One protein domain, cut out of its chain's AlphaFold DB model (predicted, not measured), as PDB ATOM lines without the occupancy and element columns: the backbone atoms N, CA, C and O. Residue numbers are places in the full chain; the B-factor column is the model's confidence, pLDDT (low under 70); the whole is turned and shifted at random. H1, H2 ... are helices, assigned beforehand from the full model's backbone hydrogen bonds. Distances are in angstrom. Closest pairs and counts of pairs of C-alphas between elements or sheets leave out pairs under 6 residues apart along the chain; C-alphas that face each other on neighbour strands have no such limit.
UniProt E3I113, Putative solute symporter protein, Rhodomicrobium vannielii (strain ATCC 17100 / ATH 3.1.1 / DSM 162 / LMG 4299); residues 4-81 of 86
ATOM      1  N   ASP A   4     268.542 679.067 419.688       74.75
ATOM      2  CA  ASP A   4     269.275 678.354 420.731       74.75
ATOM      3  C   ASP A   4     269.365 676.840 420.474       74.75
ATOM      4  O   ASP A   4     270.386 676.219 420.789       74.75
ATOM      5  N   ASP A   5     268.345 676.244 419.845       73.44
ATOM      6  CA  ASP A   5     268.314 674.811 419.525       73.44
ATOM      7  C   ASP A   5     269.330 674.477 418.421       73.44
ATOM      8  O   ASP A   5     270.048 673.474 418.493       73.44
ATOM      9  N   VAL A   6     269.440 675.358 417.420       68.81
ATOM     10  CA  VAL A   6     270.384 675.223 416.298       68.81
ATOM     11  C   VAL A   6     271.825 675.388 416.784       68.81
ATOM     12  O   VAL A   6     272.696 674.583 416.439       68.81
ATOM     13  N   LYS A   7     272.078 676.369 417.662       70.94
ATOM     14  CA  LYS A   7     273.390 676.557 418.300       70.94
ATOM     15  C   LYS A   7     273.797 675.348 419.139       70.94
ATOM     16  O   LYS A   7     274.933 674.891 419.026       70.94
ATOM     17  N   GLN A   8     272.899 674.794 419.955       75.62
ATOM     18  CA  GLN A   8     273.214 673.614 420.771       75.62
ATOM     19  C   GLN A   8     273.514 672.372 419.924       75.62
ATOM     20  O   GLN A   8     274.432 671.616 420.255       75.62
ATOM     21  N   ALA A   9     272.780 672.154 418.830       70.50
ATOM     22  CA  ALA A   9     273.037 671.044 417.910       70.50
ATOM     23  C   ALA A   9     274.415 671.160 417.229       70.50
ATOM     24  O   ALA A   9     275.160 670.174 417.156       70.50
ATOM     25  N   TYR A  10     274.791 672.375 416.820       69.00
ATOM     26  CA  TYR A  10     276.111 672.672 416.263       69.00
ATOM     27  C   TYR A  10     277.232 672.431 417.283       69.00
ATOM     28  O   TYR A  10     278.177 671.686 417.009       69.00
ATOM     29  N   TRP A  11     277.084 672.961 418.502       72.62
ATOM     30  CA  TRP A  11     278.049 672.757 419.587       72.62
ATOM     31  C   TRP A  11     278.260 671.277 419.910       72.62
ATOM     32  O   TRP A  11     279.399 670.835 420.037       72.62
ATOM     33  N   ARG A  12     277.193 670.469 419.964       72.88
ATOM     34  CA  ARG A  12     277.307 669.018 420.200       72.88
ATOM     35  C   ARG A  12     278.077 668.296 419.093       72.88
ATOM     36  O   ARG A  12     278.817 667.355 419.390       72.88
ATOM     37  N   SER A  13     277.914 668.718 417.840       70.31
ATOM     38  CA  SER A  13     278.634 668.130 416.703       70.31
ATOM     39  C   SER A  13     280.121 668.473 416.752       70.31
ATOM     40  O   SER A  13     280.958 667.573 416.667       70.31
ATOM     41  N   ILE A  14     280.456 669.742 416.993       72.75
ATOM     42  CA  ILE A  14     281.850 670.187 417.107       72.75
ATOM     43  C   ILE A  14     282.551 669.562 418.317       72.75
ATOM     44  O   ILE A  14     283.671 669.073 418.188       72.75
ATOM     45  N   SER A  15     281.885 669.481 419.473       74.56
ATOM     46  CA  SER A  15     282.470 668.886 420.679       74.56
ATOM     47  C   SER A  15     282.748 667.391 420.520       74.56
ATOM     48  O   SER A  15     283.756 666.908 421.029       74.56
ATOM     49  N   ARG A  16     281.909 666.650 419.780       71.88
ATOM     50  CA  ARG A  16     282.161 665.232 419.467       71.88
ATOM     51  C   ARG A  16     283.378 665.042 418.567       71.88
ATOM     52  O   ARG A  16     284.147 664.111 418.792       71.88
ATOM     53  N   ILE A  17     283.565 665.918 417.580       71.56
ATOM     54  CA  ILE A  17     284.729 665.861 416.688       71.56
ATOM     55  C   ILE A  17     286.006 666.213 417.455       71.56
ATOM     56  O   ILE A  17     286.986 665.475 417.365       71.56
ATOM     57  N   SER A  18     285.983 667.273 418.267       78.19
ATOM     58  CA  SER A  18     287.120 667.642 419.117       78.19
ATOM     59  C   SER A  18     287.472 666.538 420.114       78.19
ATOM     60  O   SER A  18     288.645 666.209 420.264       78.19
ATOM     61  N   LEU A  19     286.477 665.890 420.732       80.19
ATOM     62  CA  LEU A  19     286.714 664.743 421.612       80.19
ATOM     63  C   LEU A  19     287.341 663.565 420.852       80.19
ATOM     64  O   LEU A  19     288.302 662.969 421.333       80.19
ATOM     65  N   GLY A  20     286.847 663.258 419.649       79.12
ATOM     66  CA  GLY A  20     287.437 662.236 418.781       79.12
ATOM     67  C   GLY A  20     288.892 662.545 418.414       79.12
ATOM     68  O   GLY A  20     289.728 661.640 418.409       79.12
ATOM     69  N   MET A  21     289.219 663.821 418.187       79.75
ATOM     70  CA  MET A  21     290.585 664.274 417.926       79.75
ATOM     71  C   MET A  21     291.481 664.095 419.151       79.75
ATOM     72  O   MET A  21     292.565 663.530 419.025       79.75
ATOM     73  N   THR A  22     291.028 664.511 420.335       83.00
ATOM     74  CA  THR A  22     291.783 664.336 421.584       83.00
ATOM     75  C   THR A  22     292.032 662.861 421.888       83.00
ATOM     76  O   THR A  22     293.153 662.495 422.224       83.00
ATOM     77  N   VAL A  23     291.022 662.001 421.720       85.12
ATOM     78  CA  VAL A  23     291.167 660.551 421.928       85.12
ATOM     79  C   VAL A  23     292.141 659.952 420.919       85.12
ATOM     80  O   VAL A  23     293.034 659.207 421.309       85.12
ATOM     81  N   THR A  24     292.025 660.308 419.639       80.75
ATOM     82  CA  THR A  24     292.945 659.823 418.597       80.75
ATOM     83  C   THR A  24     294.379 660.261 418.888       80.75
ATOM     84  O   THR A  24     295.296 659.447 418.832       80.75
ATOM     85  N   LEU A  25     294.573 661.527 419.265       81.81
ATOM     86  CA  LEU A  25     295.877 662.064 419.636       81.81
ATOM     87  C   LEU A  25     296.454 661.338 420.857       81.81
ATOM     88  O   LEU A  25     297.613 660.938 420.824       81.81
ATOM     89  N   ALA A  26     295.646 661.099 421.894       84.06
ATOM     90  CA  ALA A  26     296.062 660.359 423.083       84.06
ATOM     91  C   ALA A  26     296.452 658.907 422.759       84.06
ATOM     92  O   ALA A  26     297.506 658.446 423.189       84.06
ATOM     93  N   VAL A  27     295.646 658.201 421.956       85.00
ATOM     94  CA  VAL A  27     295.943 656.826 421.528       85.00
ATOM     95  C   VAL A  27     297.256 656.782 420.764       85.00
ATOM     96  O   VAL A  27     298.108 655.960 421.075       85.00
ATOM     97  N   ILE A  28     297.459 657.682 419.803       80.19
ATOM     98  CA  ILE A  28     298.697 657.698 419.029       80.19
ATOM     99  C   ILE A  28     299.897 658.029 419.928       80.19
ATOM    100  O   ILE A  28     300.928 657.370 419.827       80.19
ATOM    101  N   MET A  29     299.767 658.999 420.836       81.25
ATOM    102  CA  MET A  29     300.843 659.377 421.754       81.25
ATOM    103  C   MET A  29     301.237 658.233 422.701       81.25
ATOM    104  O   MET A  29     302.391 658.155 423.105       81.25
ATOM    105  N   ILE A  30     300.301 657.333 423.020       83.38
ATOM    106  CA  ILE A  30     300.554 656.134 423.826       83.38
ATOM    107  C   ILE A  30     301.117 655.001 422.969       83.38
ATOM    108  O   ILE A  30     302.090 654.381 423.373       83.38
ATOM    109  N   VAL A  31     300.533 654.727 421.801       81.75
ATOM    110  CA  VAL A  31     300.857 653.572 420.948       81.75
ATOM    111  C   VAL A  31     302.184 653.758 420.212       81.75
ATOM    112  O   VAL A  31     302.973 652.822 420.124       81.75
ATOM    113  N   PHE A  32     302.466 654.959 419.707       74.81
ATOM    114  CA  PHE A  32     303.649 655.226 418.885       74.81
ATOM    115  C   PHE A  32     304.976 654.969 419.632       74.81
ATOM    116  O   PHE A  32     305.862 654.338 419.049       74.81
ATOM    117  N   PRO A  33     305.128 655.335 420.924       75.56
ATOM    118  CA  PRO A  33     306.323 655.012 421.693       75.56
ATOM    119  C   PRO A  33     306.631 653.522 421.852       75.56
ATOM    120  O   PRO A  33     307.805 653.163 421.932       75.56
ATOM    121  N   PHE A  34     305.618 652.647 421.858       77.50
ATOM    122  CA  PHE A  34     305.832 651.200 421.994       77.50
ATOM    123  C   PHE A  34     306.581 650.590 420.809       77.50
ATOM    124  O   PHE A  34     307.266 649.589 420.984       77.50
ATOM    125  N   PHE A  35     306.506 651.200 419.624       73.56
ATOM    126  CA  PHE A  35     307.202 650.714 418.430       73.56
ATOM    127  C   PHE A  35     308.647 651.231 418.316       73.56
ATOM    128  O   PHE A  35     309.425 650.726 417.508       73.56
ATOM    129  N   ILE A  36     309.051 652.210 419.138       69.88
ATOM    130  CA  ILE A  36     310.403 652.799 419.113       69.88
ATOM    131  C   ILE A  36     311.513 651.768 419.394       69.88
ATOM    132  O   ILE A  36     312.519 651.791 418.679       69.88
ATOM    133  N   PRO A  37     311.396 650.865 420.392       71.00
ATOM    134  CA  PRO A  37     312.440 649.885 420.685       71.00
ATOM    135  C   PRO A  37     312.663 648.901 419.531       71.00
ATOM    136  O   PRO A  37     313.811 648.620 419.189       71.00
ATOM    137  N   GLU A  38     311.585 648.437 418.889       71.25
ATOM    138  CA  GLU A  38     311.668 647.542 417.727       71.25
ATOM    139  C   GLU A  38     312.290 648.246 416.517       71.25
ATOM    140  O   GLU A  38     313.135 647.683 415.823       71.25
ATOM    141  N   LEU A  39     311.949 649.516 416.298       67.00
ATOM    142  CA  LEU A  39     312.518 650.318 415.216       67.00
ATOM    143  C   LEU A  39     313.993 650.668 415.448       67.00
ATOM    144  O   LEU A  39     314.748 650.790 414.488       67.00
ATOM    145  N   ASN A  40     314.437 650.799 416.699       70.81
ATOM    146  CA  ASN A  40     315.845 651.033 417.033       70.81
ATOM    147  C   ASN A  40     316.747 649.813 416.785       70.81
ATOM    148  O   ASN A  40     317.966 649.980 416.701       70.81
ATOM    149  N   ALA A  41     316.173 648.611 416.639       70.50
ATOM    150  CA  ALA A  41     316.914 647.426 416.210       70.50
ATOM    151  C   ALA A  41     317.417 647.564 414.763       70.50
ATOM    152  O   ALA A  41     318.471 647.034 414.409       70.50
ATOM    153  N   TYR A  42     316.707 648.341 413.942       70.25
ATOM    154  CA  TYR A  42     317.125 648.668 412.591       70.25
ATOM    155  C   TYR A  42     317.963 649.953 412.605       70.25
ATOM    156  O   TYR A  42     317.589 650.984 413.168       70.25
ATOM    157  N   ARG A  43     319.138 649.907 411.977       68.00
ATOM    158  CA  ARG A  43     320.010 651.076 411.817       68.00
ATOM    159  C   ARG A  43     319.943 651.545 410.375       68.00
ATOM    160  O   ARG A  43     320.309 650.797 409.474       68.00
ATOM    161  N   PHE A  44     319.524 652.787 410.161       68.00
ATOM    162  CA  PHE A  44     319.588 653.431 408.853       68.00
ATOM    163  C   PHE A  44     320.689 654.480 408.884       68.00
ATOM    164  O   PHE A  44     320.720 655.335 409.767       68.00
ATOM    165  N   LEU A  45     321.632 654.394 407.946       66.50
ATOM    166  CA  LEU A  45     322.706 655.383 407.806       66.50
ATOM    167  C   LEU A  45     323.552 655.596 409.090       66.50
ATOM    168  O   LEU A  45     323.979 656.708 409.373       66.50
ATOM    169  N   ARG A  46     323.800 654.523 409.868       69.00
ATOM    170  CA  ARG A  46     324.463 654.504 411.204       69.00
ATOM    171  C   ARG A  46     323.655 655.110 412.361       69.00
ATOM    172  O   ARG A  46     324.126 655.034 413.495       69.00
ATOM    173  N   PHE A  47     322.445 655.610 412.119       66.69
ATOM    174  CA  PHE A  47     321.559 656.130 413.160       66.69
ATOM    175  C   PHE A  47     320.419 655.148 413.480       66.69
ATOM    176  O   PHE A  47     319.980 654.401 412.599       66.69
ATOM    177  N   PRO A  48     319.939 655.105 414.738       71.75
ATOM    178  CA  PRO A  48     318.780 654.295 415.103       71.75
ATOM    179  C   PRO A  48     317.551 654.766 414.317       71.75
ATOM    180  O   PRO A  48     317.206 655.950 414.365       71.75
ATOM    181  N   LEU A  49     316.879 653.859 413.598       71.06
ATOM    182  CA  LEU A  49     315.703 654.208 412.790       71.06
ATOM    183  C   LEU A  49     314.572 654.779 413.631       71.06
ATOM    184  O   LEU A  49     313.919 655.723 413.195       71.06
ATOM    185  N   GLY A  50     314.382 654.268 414.848       68.69
ATOM    186  CA  GLY A  50     313.374 654.781 415.771       68.69
ATOM    187  C   GLY A  50     313.581 656.256 416.122       68.69
ATOM    188  O   GLY A  50     312.603 656.978 416.268       68.69
ATOM    189  N   TYR A  51     314.823 656.751 416.168       68.75
ATOM    190  CA  TYR A  51     315.101 658.171 416.419       68.75
ATOM    191  C   TYR A  51     314.765 659.053 415.207       68.75
ATOM    192  O   TYR A  51     314.192 660.133 415.344       68.75
ATOM    193  N   PHE A  52     315.071 658.573 414.000       72.94
ATOM    194  CA  PHE A  52     314.729 659.272 412.760       72.94
ATOM    195  C   PHE A  52     313.210 659.315 412.545       72.94
ATOM    196  O   PHE A  52     312.660 660.363 412.205       72.94
ATOM    197  N   LEU A  53     312.531 658.198 412.812       70.75
ATOM    198  CA  LEU A  53     311.075 658.086 412.800       70.75
ATOM    199  C   LEU A  53     310.411 658.830 413.952       70.75
ATOM    200  O   LEU A  53     309.280 659.235 413.785       70.75
ATOM    201  N   LEU A  54     311.066 659.064 415.085       69.19
ATOM    202  CA  LEU A  54     310.553 659.967 416.119       69.19
ATOM    203  C   LEU A  54     310.574 661.421 415.640       69.19
ATOM    204  O   LEU A  54     309.562 662.116 415.715       69.19
ATOM    205  N   ALA A  55     311.719 661.862 415.108       72.06
ATOM    206  CA  ALA A  55     311.901 663.229 414.632       72.06
ATOM    207  C   ALA A  55     310.954 663.566 413.467       72.06
ATOM    208  O   ALA A  55     310.314 664.615 413.468       72.06
ATOM    209  N   HIS A  56     310.813 662.656 412.500       72.56
ATOM    210  CA  HIS A  56     309.905 662.826 411.358       72.56
ATOM    211  C   HIS A  56     308.479 662.346 411.656       72.56
ATOM    212  O   HIS A  56     307.519 662.798 411.033       72.56
ATOM    213  N   GLY A  57     308.314 661.453 412.627       72.19
ATOM    214  CA  GLY A  57     307.028 660.881 413.010       72.19
ATOM    215  C   GLY A  57     306.096 661.914 413.592       72.19
ATOM    216  O   GLY A  57     304.909 661.815 413.335       72.19
ATOM    217  N   ALA A  58     306.612 662.950 414.260       74.19
ATOM    218  CA  ALA A  58     305.806 664.089 414.691       74.19
ATOM    219  C   ALA A  58     305.083 664.769 413.511       74.19
ATOM    220  O   ALA A  58     303.901 665.088 413.617       74.19
ATOM    221  N   VAL A  59     305.761 664.924 412.367       75.75
ATOM    222  CA  VAL A  59     305.186 665.524 411.149       75.75
ATOM    223  C   VAL A  59     304.141 664.600 410.521       75.75
ATOM    224  O   VAL A  59     303.064 665.058 410.145       75.75
ATOM    225  N   ILE A  60     304.421 663.296 410.452       77.06
ATOM    226  CA  ILE A  60     303.471 662.299 409.931       77.06
ATOM    227  C   ILE A  60     302.235 662.197 410.842       77.06
ATOM    228  O   ILE A  60     301.111 662.167 410.344       77.06
ATOM    229  N   LEU A  61     302.423 662.218 412.167       75.19
ATOM    230  CA  LEU A  61     301.349 662.268 413.165       75.19
ATOM    231  C   LEU A  61     300.438 663.467 412.928       75.19
ATOM    232  O   LEU A  61     299.219 663.324 412.862       75.19
ATOM    233  N   LEU A  62     301.053 664.647 412.811       78.81
ATOM    234  CA  LEU A  62     300.365 665.907 412.573       78.81
ATOM    235  C   LEU A  62     299.557 665.837 411.279       78.81
ATOM    236  O   LEU A  62     298.386 666.205 411.279       78.81
ATOM    237  N   ALA A  63     300.135 665.302 410.202       80.94
ATOM    238  CA  ALA A  63     299.442 665.138 408.930       80.94
ATOM    239  C   ALA A  63     298.220 664.208 409.041       80.94
ATOM    240  O   ALA A  63     297.142 664.570 408.570       80.94
ATOM    241  N   ILE A  64     298.358 663.048 409.696       78.88
ATOM    242  CA  ILE A  64     297.252 662.096 409.915       78.88
ATOM    243  C   ILE A  64     296.137 662.740 410.746       78.88
ATOM    244  O   ILE A  64     294.961 662.621 410.397       78.88
ATOM    245  N   LEU A  65     296.496 663.451 411.817       75.44
ATOM    246  CA  LEU A  65     295.545 664.160 412.675       75.44
ATOM    247  C   LEU A  65     294.782 665.239 411.904       75.44
ATOM    248  O   LEU A  65     293.557 665.292 411.990       75.44
ATOM    249  N   ILE A  66     295.484 666.060 411.120       77.56
ATOM    250  CA  ILE A  66     294.873 667.128 410.320       77.56
ATOM    251  C   ILE A  66     293.929 666.539 409.267       77.56
ATOM    252  O   ILE A  66     292.785 666.979 409.168       77.56
ATOM    253  N   TYR A  67     294.361 665.516 408.520       75.94
ATOM    254  CA  TYR A  67     293.525 664.879 407.496       75.94
ATOM    255  C   TYR A  67     292.293 664.187 408.090       75.94
ATOM    256  O   TYR A  67     291.187 664.330 407.560       75.94
ATOM    257  N   GLY A  68     292.455 663.463 409.201       70.19
ATOM    258  CA  GLY A  68     291.345 662.808 409.892       70.19
ATOM    259  C   GLY A  68     290.329 663.813 410.438       70.19
ATOM    260  O   GLY A  68     289.120 663.619 410.301       70.19
ATOM    261  N   PHE A  69     290.816 664.923 410.993       67.56
ATOM    262  CA  PHE A  69     289.979 665.993 411.517       67.56
ATOM    263  C   PHE A  69     289.203 666.719 410.416       67.56
ATOM    264  O   PHE A  69     287.982 666.831 410.516       67.56
ATOM    265  N   PHE A  70     289.873 667.140 409.339       67.75
ATOM    266  CA  PHE A  70     289.215 667.793 408.203       67.75
ATOM    267  C   PHE A  70     288.145 666.891 407.576       67.75
ATOM    268  O   PHE A  70     287.036 667.348 407.305       67.75
ATOM    269  N   GLY A  71     288.423 665.593 407.411       67.62
ATOM    270  CA  GLY A  71     287.435 664.637 406.900       67.62
ATOM    271  C   GLY A  71     286.223 664.457 407.826       67.62
ATOM    272  O   GLY A  71     285.091 664.320 407.349       67.62
ATOM    273  N   GLY A  72     286.442 664.481 409.145       65.19
ATOM    274  CA  GLY A  72     285.388 664.411 410.161       65.19
ATOM    275  C   GLY A  72     284.526 665.673 410.221       65.19
ATOM    276  O   GLY A  72     283.297 665.573 410.201       65.19
ATOM    277  N   GLN A  73     285.155 666.853 410.213       62.47
ATOM    278  CA  GLN A  73     284.465 668.146 410.177       62.47
ATOM    279  C   GLN A  73     283.630 668.308 408.904       62.47
ATOM    280  O   GLN A  73     282.445 668.605 408.990       62.47
ATOM    281  N   GLN A  74     284.174 667.959 407.734       61.41
ATOM    282  CA  GLN A  74     283.440 668.013 406.461       61.41
ATOM    283  C   GLN A  74     282.226 667.071 406.395       61.41
ATOM    284  O   GLN A  74     281.321 667.268 405.579       61.41
ATOM    285  N   ARG A  75     282.193 665.991 407.189       60.50
ATOM    286  CA  ARG A  75     280.994 665.144 407.317       60.50
ATOM    287  C   ARG A  75     279.948 665.789 408.223       60.50
ATOM    288  O   ARG A  75     278.773 665.732 407.880       60.50
ATOM    289  N   ALA A  76     280.354 666.418 409.326       59.94
ATOM    290  CA  ALA A  76     279.431 667.133 410.209       59.94
ATOM    291  C   ALA A  76     278.839 668.392 409.546       59.94
ATOM    292  O   ALA A  76     277.630 668.610 409.649       59.94
ATOM    293  N   ASP A  77     279.648 669.138 408.789       60.59
ATOM    294  CA  ASP A  77     279.211 670.320 408.031       60.59
ATOM    295  C   ASP A  77     278.215 669.958 406.925       60.59
ATOM    296  O   ASP A  77     277.202 670.637 406.751       60.59
ATOM    297  N   ARG A  78     278.431 668.835 406.221       60.28
ATOM    298  CA  ARG A  78     277.482 668.337 405.209       60.28
ATOM    299  C   ARG A  78     276.126 667.950 405.791       60.28
ATOM    300  O   ARG A  78     275.123 668.079 405.100       60.28
ATOM    301  N   VAL A  79     276.082 667.485 407.040       61.97
ATOM    302  CA  VAL A  79     274.826 667.111 407.711       61.97
ATOM    303  C   VAL A  79     274.028 668.344 408.149       61.97
ATOM    304  O   VAL A  79     272.804 668.279 408.177       61.97
ATOM    305  N   HIS A  80     274.692 669.464 408.457       58.41
ATOM    306  CA  HIS A  80     274.021 670.684 408.930       58.41
ATOM    307  C   HIS A  80     273.854 671.778 407.864       58.41
ATOM    308  O   HIS A  80     273.264 672.811 408.166       58.41
ATOM    309  N   ASN A  81     274.325 671.563 406.629       56.31
ATOM    310  CA  ASN A  81     274.181 672.486 405.494       56.31
ATOM    311  C   ASN A  81     274.589 673.946 405.806       56.31
ATOM    312  O   ASN A  81     274.108 674.884 405.175       56.31
TER     313      ASN A  81
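This is residues 4 to 81 of the 86 residues of the protein "Putative solute symporter protein" of Rhodomicrobium vannielii (strain ATCC 17100 / ATH 3.1.1 / DSM 162 / LMG 4299) (UniProt E3I113). You are looking at a long rod of two long helices, H1 and H3, side by side and running opposite ways. The short helix H2 and the loop of residues 41 to 48 make the turn at one end, where the backbone folds back from H1 to H3. The printed part has 78 residues, with three named helices in the order H1, H2, H3 and no named strand, and its class is all helix. The whole is extended, with a radius of gyration of the C-alphas of 17.8 A and spans of 60 by 19 by 13 A.

Find C-alpha 4 at (269.275, 678.354, 420.731); from there H1 runs through residues 4 to 34, 45.6 A from first to last C-alpha. Next comes H2, residues 36 to 40, 6.1 A long. Look for C-alpha 49 at (315.703, 654.208, 412.790), where H3, residues 49 to 80, begins; it runs 45.0 A to C-alpha 80 at (274.021, 670.684, 408.930). H3 has a kink of 47 degrees near residue 56.

H1 and H3 touch, and their closest C-alphas, those of Ser 13 and Ala 76, are 6.6 A apart. Their lines stand at a shallow tilt of 18 degrees, opposite ways. H2 touches H3 at residues 49 to 54 alone; the closest C-alphas, of Leu 39 and Gly 50, are 4.6 A apart. H1 and H2 meet only through their link. In H2 every O i to N i+4 pair is within hydrogen-bond range; in H1 25 of 27 are, in H3 27 of 28.

The farthest C-alphas, of Asp 4 and Arg 46, are 60.9 A apart. The printed part has no cut; the link from H1 to H2 is tight, that from H2 to H3 short. In that second link, residues 43 to 44 pair with residues 47 to 48, antiparallel. The mean pLDDT of the printed part is 72.4, and 25 residues are under 70, among them residues 43 to 47 and 69 to 81.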